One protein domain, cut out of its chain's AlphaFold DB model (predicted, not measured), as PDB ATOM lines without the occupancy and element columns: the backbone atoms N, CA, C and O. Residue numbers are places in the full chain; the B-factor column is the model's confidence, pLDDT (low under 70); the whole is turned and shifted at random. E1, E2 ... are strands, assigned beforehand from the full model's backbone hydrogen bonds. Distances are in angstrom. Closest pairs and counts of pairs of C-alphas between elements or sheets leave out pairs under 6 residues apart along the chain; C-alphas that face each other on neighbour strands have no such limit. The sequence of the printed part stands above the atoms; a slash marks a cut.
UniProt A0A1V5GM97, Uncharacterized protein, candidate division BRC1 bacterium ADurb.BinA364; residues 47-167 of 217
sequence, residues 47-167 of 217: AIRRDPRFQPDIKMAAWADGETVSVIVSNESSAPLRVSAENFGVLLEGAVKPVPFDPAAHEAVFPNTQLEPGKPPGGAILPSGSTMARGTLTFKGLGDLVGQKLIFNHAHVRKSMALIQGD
ATOM      1  N   ALA A  47     188.681 127.551 200.760       49.16
ATOM      2  CA  ALA A  47     189.742 127.405 201.758       49.16
ATOM      3  C   ALA A  47     189.197 127.527 203.193       49.16
ATOM      4  O   ALA A  47     189.495 126.686 204.038       49.16
ATOM      5  N   ILE A  48     188.305 128.492 203.441       49.81
ATOM      6  CA  ILE A  48     187.590 128.673 204.716       49.81
ATOM      7  C   ILE A  48     186.691 127.463 205.017       49.81
ATOM      8  O   ILE A  48     186.621 127.014 206.157       49.81
ATOM      9  N   ARG A  49     186.068 126.861 203.992       48.38
ATOM     10  CA  ARG A  49     185.282 125.620 204.132       48.38
ATOM     11  C   ARG A  49     186.110 124.394 204.536       48.38
ATOM     12  O   ARG A  49     185.507 123.389 204.899       48.38
ATOM     13  N   ARG A  50     187.447 124.422 204.471       44.19
ATOM     14  CA  ARG A  50     188.306 123.256 204.764       44.19
ATOM     15  C   ARG A  50     189.145 123.373 206.036       44.19
ATOM     16  O   ARG A  50     189.647 122.346 206.477       44.19
ATOM     17  N   ASP A  51     189.273 124.554 206.644       48.50
ATOM     18  CA  ASP A  51     189.853 124.678 207.989       48.50
ATOM     19  C   ASP A  51     188.730 124.505 209.035       48.50
ATOM     20  O   ASP A  51     187.821 125.342 209.095       48.50
ATOM     21  N   PRO A  52     188.765 123.444 209.869       55.16
ATOM     22  CA  PRO A  52     187.745 123.179 210.888       55.16
ATOM     23  C   PRO A  52     187.518 124.353 211.847       55.16
ATOM     24  O   PRO A  52     186.446 124.485 212.424       55.16
ATOM     25  N   ARG A  53     188.508 125.242 212.003       54.59
ATOM     26  CA  ARG A  53     188.431 126.408 212.892       54.59
ATOM     27  C   ARG A  53     187.653 127.576 212.303       54.59
ATOM     28  O   ARG A  53     187.498 128.575 213.001       54.59
ATOM     29  N   PHE A  54     187.212 127.511 211.051       52.97
ATOM     30  CA  PHE A  54     186.430 128.577 210.414       52.97
ATOM     31  C   PHE A  54     185.093 128.093 209.855       52.97
ATOM     32  O   PHE A  54     184.356 128.887 209.270       52.97
ATOM     33  N   GLN A  55     184.750 126.823 210.067       60.88
ATOM     34  CA  GLN A  55     183.406 126.352 209.786       60.88
ATOM     35  C   GLN A  55     182.458 126.894 210.868       60.88
ATOM     36  O   GLN A  55     182.796 126.850 212.052       60.88
ATOM     37  N   PRO A  56     181.315 127.487 210.488       65.94
ATOM     38  CA  PRO A  56     180.330 127.919 211.463       65.94
ATOM     39  C   PRO A  56     179.749 126.686 212.154       65.94
ATOM     40  O   PRO A  56     179.349 125.739 211.485       65.94
ATOM     41  N   ASP A  57     179.635 126.731 213.482       77.19
ATOM     42  CA  ASP A  57     179.086 125.623 214.281       77.19
ATOM     43  C   ASP A  57     177.577 125.388 214.027       77.19
ATOM     44  O   ASP A  57     176.961 124.485 214.588       77.19
ATOM     45  N   ILE A  58     176.970 126.225 213.182       81.44
ATOM     46  CA  ILE A  58     175.585 126.163 212.736       81.44
ATOM     47  C   ILE A  58     175.533 126.319 211.218       81.44
ATOM     48  O   ILE A  58     176.008 127.323 210.672       81.44
ATOM     49  N   LYS A  59     174.840 125.396 210.545       83.75
ATOM     50  CA  LYS A  59     174.415 125.576 209.150       83.75
ATOM     51  C   LYS A  59     172.979 126.072 209.091       83.75
ATOM     52  O   LYS A  59     172.121 125.607 209.838       83.75
ATOM     53  N   MET A  60     172.727 127.011 208.183       85.06
ATOM     54  CA  MET A  60     171.422 127.635 208.010       85.06
ATOM     55  C   MET A  60     171.092 127.807 206.530       85.06
ATOM     56  O   MET A  60     171.962 128.145 205.725       85.06
ATOM     57  N   ALA A  61     169.826 127.601 206.190       85.56
ATOM     58  CA  ALA A  61     169.249 127.947 204.899       85.56
ATOM     59  C   ALA A  61     167.946 128.721 205.125       85.56
ATOM     60  O   ALA A  61     167.210 128.418 206.067       85.56
ATOM     61  N   ALA A  62     167.695 129.727 204.290       86.62
ATOM     62  CA  ALA A  62     166.558 130.626 204.429       86.62
ATOM     63  C   ALA A  62     165.918 130.916 203.067       86.62
ATOM     64  O   ALA A  62     166.624 131.193 202.094       86.62
ATOM     65  N   TRP A  63     164.588 130.896 203.029       88.62
ATOM     66  CA  TRP A  63     163.785 131.187 201.842       88.62
ATOM     67  C   TRP A  63     162.690 132.185 202.186       88.62
ATOM     68  O   TRP A  63     162.007 131.999 203.189       88.62
ATOM     69  N   ALA A  64     162.520 133.217 201.367       86.62
ATOM     70  CA  ALA A  64     161.464 134.204 201.526       86.62
ATOM     71  C   ALA A  64     160.316 133.986 200.538       86.62
ATOM     72  O   ALA A  64     160.535 133.767 199.344       86.62
ATOM     73  N   ASP A  65     159.101 134.155 201.053       85.25
ATOM     74  CA  ASP A  65     157.897 134.458 200.290       85.25
ATOM     75  C   ASP A  65     157.298 135.768 200.825       85.25
ATOM     76  O   ASP A  65     156.677 135.822 201.891       85.25
ATOM     77  N   GLY A  66     157.568 136.862 200.107       81.19
ATOM     78  CA  GLY A  66     157.235 138.211 200.561       81.19
ATOM     79  C   GLY A  66     157.941 138.555 201.874       81.19
ATOM     80  O   GLY A  66     159.167 138.534 201.945       81.19
ATOM     81  N   GLU A  67     157.158 138.861 202.907       82.06
ATOM     82  CA  GLU A  67     157.654 139.218 204.246       82.06
ATOM     83  C   GLU A  67     157.906 137.997 205.153       82.06
ATOM     84  O   GLU A  67     158.397 138.142 206.274       82.06
ATOM     85  N   THR A  68     157.566 136.787 204.697       84.31
ATOM     86  CA  THR A  68     157.717 135.553 205.482       84.31
ATOM     87  C   THR A  68     158.978 134.809 205.067       84.31
ATOM     88  O   THR A  68     159.171 134.513 203.892       84.31
ATOM     89  N   VAL A  69     159.818 134.451 206.036       85.00
ATOM     90  CA  VAL A  69     161.071 133.720 205.833       85.00
ATOM     91  C   VAL A  69     160.986 132.351 206.498       85.00
ATOM     92  O   VAL A  69     160.888 132.237 207.719       85.00
ATOM     93  N   SER A  70     161.066 131.295 205.697       85.81
ATOM     94  CA  SER A  70     161.234 129.919 206.166       85.81
ATOM     95  C   SER A  70     162.710 129.628 206.398       85.81
ATOM     96  O   SER A  70     163.530 129.822 205.502       85.81
ATOM     97  N   VAL A  71     163.051 129.138 207.586       85.19
ATOM     98  CA  VAL A  71     164.434 128.916 208.018       85.19
ATOM     99  C   VAL A  71     164.621 127.467 208.453       85.19
ATOM    100  O   VAL A  71     163.816 126.913 209.205       85.19
ATOM    101  N   ILE A  72     165.715 126.858 208.003       85.56
ATOM    102  CA  ILE A  72     166.184 125.552 208.472       85.56
ATOM    103  C   ILE A  72     167.549 125.749 209.124       85.56
ATOM    104  O   ILE A  72     168.455 126.305 208.502       85.56
ATOM    105  N   VAL A  73     167.691 125.278 210.362       85.25
ATOM    106  CA  VAL A  73     168.911 125.375 211.174       85.25
ATOM    107  C   VAL A  73     169.386 123.983 211.559       85.25
ATOM    108  O   VAL A  73     168.580 123.134 211.925       85.25
ATOM    109  N   SER A  74     170.695 123.769 211.501       83.62
ATOM    110  CA  SER A  74     171.367 122.506 211.790       83.62
ATOM    111  C   SER A  74     172.522 122.733 212.766       83.62
ATOM    112  O   SER A  74     173.375 123.581 212.493       83.62
ATOM    113  N   ASN A  75     172.557 121.985 213.875       83.50
ATOM    114  CA  ASN A  75     173.638 122.068 214.864       83.50
ATOM    115  C   ASN A  75     174.827 121.186 214.463       83.50
ATOM    116  O   ASN A  75     174.700 119.963 214.398       83.50
ATOM    117  N   GLU A  76     175.978 121.814 214.225       79.25
ATOM    118  CA  GLU A  76     177.264 121.149 213.963       79.25
ATOM    119  C   GLU A  76     178.279 121.373 215.093       79.25
ATOM    120  O   GLU A  76     179.420 120.923 215.012       79.25
ATOM    121  N   SER A  77     177.866 122.058 216.160       76.44
ATOM    122  CA  SER A  77     178.679 122.275 217.348       76.44
ATOM    123  C   SER A  77     178.780 121.006 218.200       76.44
ATOM    124  O   SER A  77     177.996 120.063 218.071       76.44
ATOM    125  N   SER A  78     179.729 121.009 219.134       74.62
ATOM    126  CA  SER A  78     179.880 119.966 220.152       74.62
ATOM    127  C   SER A  78     178.957 120.143 221.366       74.62
ATOM    128  O   SER A  78     178.962 119.286 222.251       74.62
ATOM    129  N   ALA A  79     178.172 121.226 221.431       76.94
ATOM    130  CA  ALA A  79     177.314 121.567 222.566       76.94
ATOM    131  C   ALA A  79     175.825 121.583 222.173       76.94
ATOM    132  O   ALA A  79     175.483 121.848 221.017       76.94
ATOM    133  N   PRO A  80     174.904 121.288 223.105       78.69
ATOM    134  CA  PRO A  80     173.487 121.448 222.831       78.69
ATOM    135  C   PRO A  80     173.157 122.935 222.672       78.69
ATOM    136  O   PRO A  80     173.628 123.775 223.443       78.69
ATOM    137  N   LEU A  81     172.334 123.268 221.680       79.62
ATOM    138  CA  LEU A  81     172.006 124.653 221.346       79.62
ATOM    139  C   LEU A  81     170.513 124.895 221.408       79.62
ATOM    140  O   LEU A  81     169.735 124.192 220.772       79.62
ATOM    141  N   ARG A  82     170.118 125.929 222.143       82.06
ATOM    142  CA  ARG A  82     168.732 126.377 222.178       82.06
ATOM    143  C   ARG A  82     168.502 127.340 221.022       82.06
ATOM    144  O   ARG A  82     169.185 128.354 220.916       82.06
ATOM    145  N   VAL A  83     167.549 127.012 220.163       81.94
ATOM    146  CA  VAL A  83     167.185 127.845 219.018       81.94
ATOM    147  C   VAL A  83     165.817 128.448 219.276       81.94
ATOM    148  O   VAL A  83     164.869 127.737 219.596       81.94
ATOM    149  N   SER A  84     165.726 129.766 219.156       84.12
ATOM    150  CA  SER A  84     164.501 130.539 219.333       84.12
ATOM    151  C   SER A  84     164.499 131.743 218.395       84.12
ATOM    152  O   SER A  84     165.538 132.106 217.841       84.12
ATOM    153  N   ALA A  85     163.341 132.377 218.231       81.38
ATOM    154  CA  ALA A  85     163.184 133.554 217.379       81.38
ATOM    155  C   ALA A  85     164.133 134.712 217.748       81.38
ATOM    156  O   ALA A  85     164.673 135.374 216.867       81.38
ATOM    157  N   GLU A  86     164.403 134.900 219.042       84.81
ATOM    158  CA  GLU A  86     165.301 135.937 219.577       84.81
ATOM    159  C   GLU A  86     166.756 135.774 219.118       84.81
ATOM    160  O   GLU A  86     167.550 136.713 219.166       84.81
ATOM    161  N   ASN A  87     167.132 134.575 218.669       86.06
ATOM    162  CA  ASN A  87     168.476 134.301 218.177       86.06
ATOM    163  C   ASN A  87     168.674 134.720 216.714       86.06
ATOM    164  O   ASN A  87     169.770 134.536 216.184       86.06
ATOM    165  N   PHE A  88     167.657 135.264 216.043       83.69
ATOM    166  CA  PHE A  88     167.745 135.677 214.645       83.69
ATOM    167  C   PHE A  88     167.772 137.202 214.486       83.69
ATOM    168  O   PHE A  88     167.359 137.969 215.350       83.69
ATOM    169  N   GLY A  89     168.281 137.658 213.348       79.50
ATOM    170  CA  GLY A  89     168.218 139.049 212.911       79.50
ATOM    171  C   GLY A  89     168.460 139.141 211.410       79.50
ATOM    172  O   GLY A  89     169.028 138.222 210.819       79.50
ATOM    173  N   VAL A  90     168.045 140.237 210.779       77.88
ATOM    174  CA  VAL A  90     168.238 140.454 209.336       77.88
ATOM    175  C   VAL A  90     169.172 141.631 209.122       77.88
ATOM    176  O   VAL A  90     169.042 142.685 209.739       77.88
ATOM    177  N   LEU A  91     170.142 141.449 208.236       74.75
ATOM    178  CA  LEU A  91     171.010 142.507 207.760       74.75
ATOM    179  C   LEU A  91     170.570 142.898 206.356       74.75
ATOM    180  O   LEU A  91     170.680 142.107 205.417       74.75
ATOM    181  N   LEU A  92     170.061 144.125 206.262       69.38
ATOM    182  CA  LEU A  92     169.623 144.734 205.019       69.38
ATOM    183  C   LEU A  92     170.839 145.293 204.268       69.38
ATOM    184  O   LEU A  92     171.677 145.977 204.860       69.38
ATOM    185  N   GLU A  93     170.958 145.021 202.974       57.69
ATOM    186  CA  GLU A  93     171.954 145.631 202.103       57.69
ATOM    187  C   GLU A  93     171.760 147.156 202.110       57.69
ATOM    188  O   GLU A  93     170.688 147.668 201.804       57.69
ATOM    189  N   GLY A  94     172.797 147.883 202.539       54.91
ATOM    190  CA  GLY A  94     172.751 149.333 202.777       54.91
ATOM    191  C   GLY A  94     172.628 149.732 204.254       54.91
ATOM    192  O   GLY A  94     172.975 150.859 204.607       54.91
ATOM    193  N   ALA A  95     172.236 148.817 205.143       52.09
ATOM    194  CA  ALA A  95     172.266 149.040 206.585       52.09
ATOM    195  C   ALA A  95     173.620 148.606 207.170       52.09
ATOM    196  O   ALA A  95     174.026 147.448 207.087       52.09
ATOM    197  N   VAL A  96     174.324 149.540 207.817       52.25
ATOM    198  CA  VAL A  96     175.625 149.277 208.472       52.25
ATOM    199  C   VAL A  96     175.481 148.321 209.667       52.25
ATOM    200  O   VAL A  96     176.452 147.694 210.089       52.25
ATOM    201  N   LYS A  97     174.271 148.196 210.229       59.44
ATOM    202  CA  LYS A  97     173.984 147.366 211.403       59.44
ATOM    203  C   LYS A  97     172.848 146.385 211.115       59.44
ATOM    204  O   LYS A  97     171.881 146.772 210.460       59.44
ATOM    205  N   PRO A  98     172.941 145.142 211.621       61.66
ATOM    206  CA  PRO A  98     171.834 144.203 211.548       61.66
ATOM    207  C   PRO A  98     170.644 144.750 212.332       61.66
ATOM    208  O   PRO A  98     170.816 145.282 213.431       61.66
ATOM    209  N   VAL A  99     169.452 144.601 211.769       70.25
ATOM    210  CA  VAL A  99     168.197 144.878 212.460       70.25
ATOM    211  C   VAL A  99     167.901 143.647 213.324       70.25
ATOM    212  O   VAL A  99     167.706 142.554 212.774       70.25
ATOM    213  N   PRO A 100     167.962 143.764 214.664       67.50
ATOM    214  CA  PRO A 100     167.643 142.643 215.536       67.50
ATOM    215  C   PRO A 100     166.180 142.246 215.343       67.50
ATOM    216  O   PRO A 100     165.320 143.105 215.146       67.50
ATOM    217  N   PHE A 101     165.903 140.944 215.394       71.94
ATOM    218  CA  PHE A 101     164.530 140.470 215.397       71.94
ATOM    219  C   PHE A 101     163.919 140.716 216.779       71.94
ATOM    220  O   PHE A 101     164.396 140.173 217.774       71.94
ATOM    221  N   ASP A 102     162.878 141.543 216.838       72.19
ATOM    222  CA  ASP A 102     162.073 141.724 218.044       72.19
ATOM    223  C   ASP A 102     160.811 140.848 217.944       72.19
ATOM    224  O   ASP A 102     159.950 141.153 217.111       72.19
ATOM    225  N   PRO A 103     160.677 139.781 218.758       66.50
ATOM    226  CA  PRO A 103     159.518 138.891 218.732       66.50
ATOM    227  C   PRO A 103     158.220 139.557 219.210       66.50
ATOM    228  O   PRO A 103     157.146 139.017 218.964       66.50
ATOM    229  N   ALA A 104     158.285 140.705 219.894       70.00
ATOM    230  CA  ALA A 104     157.088 141.470 220.241       70.00
ATOM    231  C   ALA A 104     156.586 142.307 219.053       70.00
ATOM    232  O   ALA A 104     155.380 142.469 218.873       70.00
ATOM    233  N   ALA A 105     157.505 142.813 218.224       66.50
ATOM    234  CA  ALA A 105     157.178 143.583 217.024       66.50
ATOM    235  C   ALA A 105     156.886 142.702 215.793       66.50
ATOM    236  O   ALA A 105     156.273 143.169 214.830       66.50
ATOM    237  N   HIS A 106     157.301 141.433 215.813       70.38
ATOM    238  CA  HIS A 106     157.244 140.527 214.669       70.38
ATOM    239  C   HIS A 106     156.685 139.157 215.054       70.38
ATOM    240  O   HIS A 106     157.030 138.592 216.086       70.38
ATOM    241  N   GLU A 107     155.869 138.569 214.182       65.62
ATOM    242  CA  GLU A 107     155.365 137.213 214.396       65.62
ATOM    243  C   GLU A 107     156.450 136.197 214.020       65.62
ATOM    244  O   GLU A 107     156.778 136.023 212.846       65.62
ATOM    245  N   ALA A 108     157.018 135.515 215.014       66.50
ATOM    246  CA  ALA A 108     157.900 134.378 214.784       66.50
ATOM    247  C   ALA A 108     157.295 133.086 215.305       66.50
ATOM    248  O   ALA A 108     157.036 132.925 216.498       66.50
ATOM    249  N   VAL A 109     157.192 132.118 214.404       71.94
ATOM    250  CA  VAL A 109     156.915 130.723 214.724       71.94
ATOM    251  C   VAL A 109     158.210 129.953 214.494       71.94
ATOM    252  O   VAL A 109     158.354 129.169 213.558       71.94
ATOM    253  N   PHE A 110     159.200 130.215 215.347       73.31
ATOM    254  CA  PHE A 110     160.386 129.373 215.427       73.31
ATOM    255  C   PHE A 110     160.285 128.520 216.694       73.31
ATOM    256  O   PHE A 110     160.196 129.084 217.789       73.31
ATOM    257  N   PRO A 111     160.260 127.181 216.582       66.31
ATOM    258  CA  PRO A 111     160.086 126.333 217.746       66.31
ATOM    259  C   PRO A 111     161.274 126.515 218.690       66.31
ATOM    260  O   PRO A 111     162.426 126.484 218.261       66.31
ATOM    261  N   ASN A 112     160.981 126.708 219.976       69.88
ATOM    262  CA  ASN A 112     161.994 126.741 221.020       69.88
ATOM    263  C   ASN A 112     162.539 125.321 221.230       69.88
ATOM    264  O   ASN A 112     162.043 124.570 222.070       69.88
ATOM    265  N   THR A 113     163.527 124.958 220.419       73.69
ATOM    266  CA  THR A 113     164.046 123.594 220.319       73.69
ATOM    267  C   THR A 113     165.494 123.560 220.773       73.69
ATOM    268  O   THR A 113     166.302 124.406 220.389       73.69
ATOM    269  N   GLN A 114     165.830 122.554 221.573       80.88
ATOM    270  CA  GLN A 114     167.212 122.214 221.874       80.88
ATOM    271  C   GLN A 114     167.735 121.275 220.782       80.88
ATOM    272  O   GLN A 114     167.204 120.186 220.580       80.88
ATOM    273  N   LEU A 115     168.741 121.725 220.036       76.00
ATOM    274  CA  LEU A 115     169.444 120.931 219.039       76.00
ATOM    275  C   LEU A 115     170.631 120.234 219.693       76.00
ATOM    276  O   LEU A 115     171.538 120.896 220.197       76.00
ATOM    277  N   GLU A 116     170.650 118.910 219.644       78.50
ATOM    278  CA  GLU A 116     171.754 118.105 220.163       78.50
ATOM    279  C   GLU A 116     172.986 118.149 219.235       78.50
ATOM    280  O   GLU A 116     172.846 118.354 218.027       78.50
ATOM    281  N   PRO A 117     174.202 117.930 219.763       73.50
ATOM    282  CA  PRO A 117     175.401 117.756 218.946       73.50
ATOM    283  C   PRO A 117     175.300 116.515 218.053       73.50
ATOM    284  O   PRO A 117     175.136 115.402 218.557       73.50
ATOM    285  N   GLY A 118     175.437 116.682 216.735       60.69
ATOM    286  CA  GLY A 118     175.764 115.592 215.801       60.69
ATOM    287  C   GLY A 118     174.824 114.376 215.775       60.69
ATOM    288  O   GLY A 118     175.224 113.321 215.284       60.69
ATOM    289  N   LYS A 119     173.594 114.469 216.301       52.38
ATOM    290  CA  LYS A 119     172.628 113.358 216.278       52.38
ATOM    291  C   LYS A 119     171.583 113.569 215.180       52.38
ATOM    292  O   LYS A 119     170.732 114.449 215.328       52.38
ATOM    293  N   PRO A 120     171.577 112.762 214.104       46.25
ATOM    294  CA  PRO A 120     170.411 112.672 213.237       46.25
ATOM    295  C   PRO A 120     169.252 112.035 214.028       46.25
ATOM    296  O   PRO A 120     169.475 111.066 214.763       46.25
ATOM    297  N   PRO A 121     168.018 112.556 213.928       42.41
ATOM    298  CA  PRO A 121     166.876 111.940 214.585       42.41
ATOM    299  C   PRO A 121     166.624 110.558 213.975       42.41
ATOM    300  O   PRO A 121     166.702 110.378 212.758       42.41
ATOM    301  N   GLY A 122     166.322 109.579 214.828       41.19
ATOM    302  CA  GLY A 122     165.947 108.240 214.395       41.19
ATOM    303  C   GLY A 122     164.853 108.287 213.324       41.19
ATOM    304  O   GLY A 122     163.771 108.820 213.552       41.19
ATOM    305  N   GLY A 123     165.154 107.722 212.155       39.09
ATOM    306  CA  GLY A 123     164.162 107.254 211.186       39.09
ATOM    307  C   GLY A 123     163.651 108.223 210.113       39.09
ATOM    308  O   GLY A 123     162.955 107.752 209.219       39.09
ATOM    309  N   ALA A 124     163.987 109.516 210.114       37.47
ATOM    310  CA  ALA A 124     163.548 110.427 209.046       37.47
ATOM    311  C   ALA A 124     164.718 110.829 208.137       37.47
ATOM    312  O   ALA A 124     165.622 111.560 208.540       37.47
ATOM    313  N   ILE A 125     164.690 110.334 206.896       41.44
ATOM    314  CA  ILE A 125     165.690 110.583 205.853       41.44
ATOM    315  C   ILE A 125     165.708 112.078 205.515       41.44
ATOM    316  O   ILE A 125     164.869 112.581 204.772       41.44
ATOM    317  N   LEU A 126     166.702 112.783 206.044       45.94
ATOM    318  CA  LEU A 126     167.190 114.048 205.512       45.94
ATOM    319  C   LEU A 126     168.686 113.867 205.220       45.94
ATOM    320  O   LEU A 126     169.386 113.227 206.011       45.94
ATOM    321  N   PRO A 127     169.195 114.366 204.083       38.88
ATOM    322  CA  PRO A 127     170.598 114.197 203.740       38.88
ATOM    323  C   PRO A 127     171.469 114.930 204.774       38.88
ATOM    324  O   PRO A 127     171.268 116.115 205.020       38.88
ATOM    325  N   SER A 128     172.455 114.217 205.335       42.12
ATOM    326  CA  SER A 128     173.542 114.713 206.203       42.12
ATOM    327  C   SER A 128     173.225 115.002 207.692       42.12
ATOM    328  O   SER A 128     173.238 116.147 208.136       42.12
ATOM    329  N   GLY A 129     173.083 113.943 208.501       42.97
ATOM    330  CA  GLY A 129     173.821 113.772 209.775       42.97
ATOM    331  C   GLY A 129     173.651 114.754 210.948       42.97
ATOM    332  O   GLY A 129     174.397 114.626 211.912       42.97
ATOM    333  N   SER A 130     172.705 115.693 210.918       50.97
ATOM    334  CA  SER A 130     172.600 116.751 211.937       50.97
ATOM    335  C   SER A 130     171.172 116.915 212.457       50.97
ATOM    336  O   SER A 130     170.206 116.709 211.718       50.97
ATOM    337  N   THR A 131     171.015 117.298 213.727       63.31
ATOM    338  CA  THR A 131     169.702 117.619 214.305       63.31
ATOM    339  C   THR A 131     169.228 118.945 213.716       63.31
ATOM    340  O   THR A 131     169.922 119.957 213.836       63.31
ATOM    341  N   MET A 132     168.069 118.942 213.050       68.81
ATOM    342  CA  MET A 132     167.552 120.121 212.353       68.81
ATOM    343  C   MET A 132     166.298 120.685 213.011       68.81
ATOM    344  O   MET A 132     165.356 119.948 213.295       68.81
ATOM    345  N   ALA A 133     166.258 122.007 213.168       76.81
ATOM    346  CA  ALA A 133     165.054 122.766 213.485       76.81
ATOM    347  C   ALA A 133     164.559 123.489 212.230       76.81
ATOM    348  O   ALA A 133     165.350 124.043 211.464       76.81
ATOM    349  N   ARG A 134     163.240 123.497 212.031       79.69
ATOM    350  CA  ARG A 134     162.574 124.303 211.006       79.69
ATOM    351  C   ARG A 134     161.646 125.293 211.685       79.69
ATOM    352  O   ARG A 134     160.958 124.916 212.631       79.69
ATOM    353  N   GLY A 135     161.601 126.516 211.186       81.81
ATOM    354  CA  GLY A 135     160.679 127.532 211.671       81.81
ATOM    355  C   GLY A 135     160.457 128.628 210.644       81.81
ATOM    356  O   GLY A 135     161.144 128.693 209.623       81.81
ATOM    357  N   THR A 136     159.490 129.483 210.930       83.94
ATOM    358  CA  THR A 136     159.098 130.609 210.086       83.94
ATOM    359  C   THR A 136     159.205 131.905 210.876       83.94
ATOM    360  O   THR A 136     158.776 131.993 212.027       83.94
ATOM    361  N   LEU A 137     159.798 132.917 210.254       84.12
ATOM    362  CA  LEU A 137     159.951 134.265 210.790       84.12
ATOM    363  C   LEU A 137     159.224 135.234 209.858       84.12
ATOM    364  O   LEU A 137     159.495 135.228 208.660       84.12
ATOM    365  N   THR A 138     158.339 136.074 210.383       83.31
ATOM    366  CA  THR A 138     157.628 137.079 209.584       83.31
ATOM    367  C   THR A 138     158.161 138.465 209.911       83.31
ATOM    368  O   THR A 138     158.038 138.929 211.045       83.31
ATOM    369  N   PHE A 139     158.725 139.156 208.922       77.81
ATOM    370  CA  PHE A 139     159.273 140.500 209.088       77.81
ATOM    371  C   PHE A 139     158.324 141.554 208.511       77.81
ATOM    372  O   PHE A 139     158.454 141.968 207.361       77.81
ATOM    373  N   LYS A 140     157.361 141.996 209.323       76.69
ATOM    374  CA  LYS A 140     156.390 143.022 208.928       76.69
ATOM    375  C   LYS A 140     157.089 144.347 208.598       76.69
ATOM    376  O   LYS A 140     157.841 144.869 209.416       76.69
ATOM    377  N   GLY A 141     156.812 144.912 207.422       71.94
ATOM    378  CA  GLY A 141     157.263 146.259 207.053       71.94
ATOM    379  C   GLY A 141     158.730 146.379 206.624       71.94
ATOM    380  O   GLY A 141     159.186 147.494 206.378       71.94
ATOM    381  N   LEU A 142     159.463 145.264 206.496       72.19
ATOM    382  CA  LEU A 142     160.823 145.254 205.933       72.19
ATOM    383  C   LEU A 142     160.849 145.127 204.397       72.19
ATOM    384  O   LEU A 142     161.922 145.207 203.800       72.19
ATOM    385  N   GLY A 143     159.686 144.995 203.749       75.44
ATOM    386  CA  GLY A 143     159.580 144.927 202.293       75.44
ATOM    387  C   GLY A 143     160.125 143.617 201.720       75.44
ATOM    388  O   GLY A 143     159.901 142.549 202.283       75.44
ATOM    389  N   ASP A 144     160.804 143.688 200.571       79.50
ATOM    390  CA  ASP A 144     161.385 142.504 199.931       79.50
ATOM    391  C   ASP A 144     162.672 142.060 200.644       79.50
ATOM    392  O   ASP A 144     163.666 142.789 200.706       79.50
ATOM    393  N   LEU A 145     162.638 140.843 201.184       79.62
ATOM    394  CA  LEU A 145     163.732 140.237 201.941       79.62
ATOM    395  C   LEU A 145     164.645 139.368 201.072       79.62
ATOM    396  O   LEU A 145     165.681 138.903 201.555       79.62
ATOM    397  N   VAL A 146     164.288 139.123 199.808       83.88
ATOM    398  CA  VAL A 146     165.118 138.329 198.896       83.88
ATOM    399  C   VAL A 146     166.448 139.046 198.654       83.88
ATOM    400  O   VAL A 146     166.493 140.240 198.373       83.88
ATOM    401  N   GLY A 147     167.556 138.312 198.778       80.88
ATOM    402  CA  GLY A 147     168.908 138.868 198.662       80.88
ATOM    403  C   GLY A 147     169.455 139.473 199.958       80.88
ATOM    404  O   GLY A 147     170.652 139.732 200.046       80.88
ATOM    405  N   GLN A 148     168.628 139.617 200.999       83.38
ATOM    406  CA  GLN A 148     169.087 140.066 202.312       83.38
ATOM    407  C   GLN A 148     169.779 138.937 203.082       83.38
ATOM    408  O   GLN A 148     169.645 137.750 202.766       83.38
ATOM    409  N   LYS A 149     170.556 139.293 204.111       84.12
ATOM    410  CA  LYS A 149     171.312 138.316 204.908       84.12
ATOM    411  C   LYS A 149     170.601 138.053 206.228       84.12
ATOM    412  O   LYS A 149     170.488 138.947 207.061       84.12
ATOM    413  N   LEU A 150     170.181 136.814 206.449       85.06
ATOM    414  CA  LEU A 150     169.715 136.348 207.748       85.06
ATOM    415  C   LEU A 150     170.922 135.970 208.610       85.06
ATOM    416  O   LEU A 150     171.817 135.246 208.165       85.06
ATOM    417  N   ILE A 151     170.945 136.450 209.848       87.00
ATOM    418  CA  ILE A 151     172.009 136.209 210.817       87.00
ATOM    419  C   ILE A 151     171.432 135.425 211.987       87.00
ATOM    420  O   ILE A 151     170.410 135.802 212.556       87.00
ATOM    421  N   PHE A 152     172.132 134.366 212.373       86.25
ATOM    422  CA  PHE A 152     171.910 133.662 213.626       86.25
ATOM    423  C   PHE A 152     172.967 134.098 214.648       86.25
ATOM    424  O   PHE A 152     174.172 133.988 214.393       86.25
ATOM    425  N   ASN A 153     172.516 134.607 215.794       86.00
ATOM    426  CA  ASN A 153     173.349 135.104 216.880       86.00
ATOM    427  C   ASN A 153     173.010 134.387 218.193       86.00
ATOM    428  O   ASN A 153     171.908 134.505 218.728       86.00
ATOM    429  N   HIS A 154     173.989 133.668 218.732       84.00
ATOM    430  CA  HIS A 154     173.842 132.896 219.958       84.00
ATOM    431  C   HIS A 154     175.177 132.888 220.715       84.00
ATOM    432  O   HIS A 154     176.237 132.830 220.099       84.00
ATOM    433  N   ALA A 155     175.140 132.962 222.048       80.69
ATOM    434  CA  ALA A 155     176.325 133.230 222.878       80.69
ATOM    435  C   ALA A 155     177.433 132.165 222.767       80.69
ATOM    436  O   ALA A 155     178.608 132.464 222.964       80.69
ATOM    437  N   HIS A 156     177.051 130.926 222.459       76.31
ATOM    438  CA  HIS A 156     177.942 129.763 222.485       76.31
ATOM    439  C   HIS A 156     178.419 129.292 221.107       76.31
ATOM    440  O   HIS A 156     179.127 128.294 221.032       76.31
ATOM    441  N   VAL A 157     178.038 129.978 220.027       79.56
ATOM    442  CA  VAL A 157     178.459 129.618 218.668       79.56
ATOM    443  C   VAL A 157     178.886 130.835 217.879       79.56
ATOM    444  O   VAL A 157     178.503 131.972 218.161       79.56
ATOM    445  N   ARG A 158     179.680 130.591 216.842       81.06
ATOM    446  CA  ARG A 158     180.025 131.634 215.878       81.06
ATOM    447  C   ARG A 158     178.774 132.112 215.147       81.06
ATOM    448  O   ARG A 158     177.890 131.320 214.824       81.06
ATOM    449  N   LYS A 159     178.728 133.414 214.849       80.94
ATOM    450  CA  LYS A 159     177.644 134.003 214.053       80.94
ATOM    451  C   LYS A 159     177.549 133.272 212.719       80.94
ATOM    452  O   LYS A 159     178.522 133.242 211.964       80.94
ATOM    453  N   SER A 160     176.383 132.699 212.450       82.25
ATOM    454  CA  SER A 160     176.095 132.042 211.180       82.25
ATOM    455  C   SER A 160     175.257 132.966 210.311       82.25
ATOM    456  O   SER A 160     174.478 133.777 210.814       82.25
ATOM    457  N   MET A 161     175.458 132.882 209.001       84.88
ATOM    458  CA  MET A 161     174.811 133.753 208.029       84.88
ATOM    459  C   MET A 161     174.267 132.927 206.873       84.88
ATOM    460  O   MET A 161     174.977 132.081 206.328       84.88
ATOM    461  N   ALA A 162     173.037 133.220 206.469       84.38
ATOM    462  CA  ALA A 162     172.423 132.669 205.269       84.38
ATOM    463  C   ALA A 162     171.901 133.805 204.391       84.38
ATOM    464  O   ALA A 162     171.310 134.764 204.884       84.38
ATOM    465  N   LEU A 163     172.124 133.695 203.083       84.00
ATOM    466  CA  LEU A 163     171.442 134.547 202.116       84.00
ATOM    467  C   LEU A 163     169.983 134.093 202.029       84.00
ATOM    468  O   LEU A 163     169.731 132.899 201.854       84.00
ATOM    469  N   ILE A 164     169.048 135.029 202.143       84.69
ATOM    470  CA  ILE A 164     167.626 134.756 201.967       84.69
ATOM    471  C   ILE A 164     167.371 134.576 200.471       84.69
ATOM    472  O   ILE A 164     167.481 135.515 199.679       84.69
ATOM    473  N   GLN A 165     167.082 133.340 200.078       83.88
ATOM    474  CA  GLN A 165     166.761 132.997 198.697       83.88
ATOM    475  C   GLN A 165     165.281 133.273 198.422       83.88
ATOM    476  O   GLN A 165     164.451 133.166 199.320       83.88
ATOM    477  N   GLY A 166     164.935 133.609 197.179       79.00
ATOM    478  CA  GLY A 166     163.532 133.588 196.759       79.00
ATOM    479  C   GLY A 166     162.984 132.162 196.802       79.00
ATOM    480  O   GLY A 166     163.754 131.208 196.654       79.00
ATOM    481  N   ASP A 167     161.679 132.020 197.022       72.38
ATOM    482  CA  ASP A 167     161.012 130.718 197.061       72.38
ATOM    483  C   ASP A 167     161.355 129.863 195.814       72.38
ATOM    484  O   ASP A 167     160.990 130.228 194.691       72.38
TER     485      ASP A 167
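This is residues 47 to 167 of the 217 residues of an uncharacterized protein of candidate division BRC1 bacterium ADurb.BinA364 (UniProt A0A1V5GM97). With little regular structure, this is a folded sheet, curled like part of a barrel and bent back on itself: E4, E7 and E8 face E2 and E6, with E1 as hinge. The small pair E3 and E5 lies near the E2 and E6 leaf; residues 122 to 127 stick out. The printed part has 121 residues, 44 in strands E1 to E8 (all strand); the mixed sheet runs E4, E7, E8, E1, E2, E6. It is compact, radius of gyration of the C-alphas 14.3 A, spanning 38 by 33 by 27 A.

Within hydrogen-bond range, E1 (58 to 65) and E2 (68 to 75), a hairpin, have N 61 and O 72, 3.0 A. Antiparallel E3 (81 to 83) and E5 (113 to 115) have N 81 and O 115, 2.9 A. E4 (88 to 91) is antiparallel to E7 (149 to 152): N 89 and O 151, 2.9 A. E6 (132 to 138) is antiparallel to E2: N 71 and O 135, 2.8 A. E8 (160 to 166) makes a hairpin with E7, N 150 and O 162, 2.8 A, and is parallel to E1, N 64 and O 165, 2.8 A.

E1, 23.2 A long, begins at C-alpha 58 (175.585, 126.163, 212.736); E8, 19.2 A, ends at C-alpha 166 (163.532, 133.588, 196.759).

The printed part has no cut. Links E4 to E5 and E5 to E6 are long. Residues under pLDDT 70 include 118 to 132.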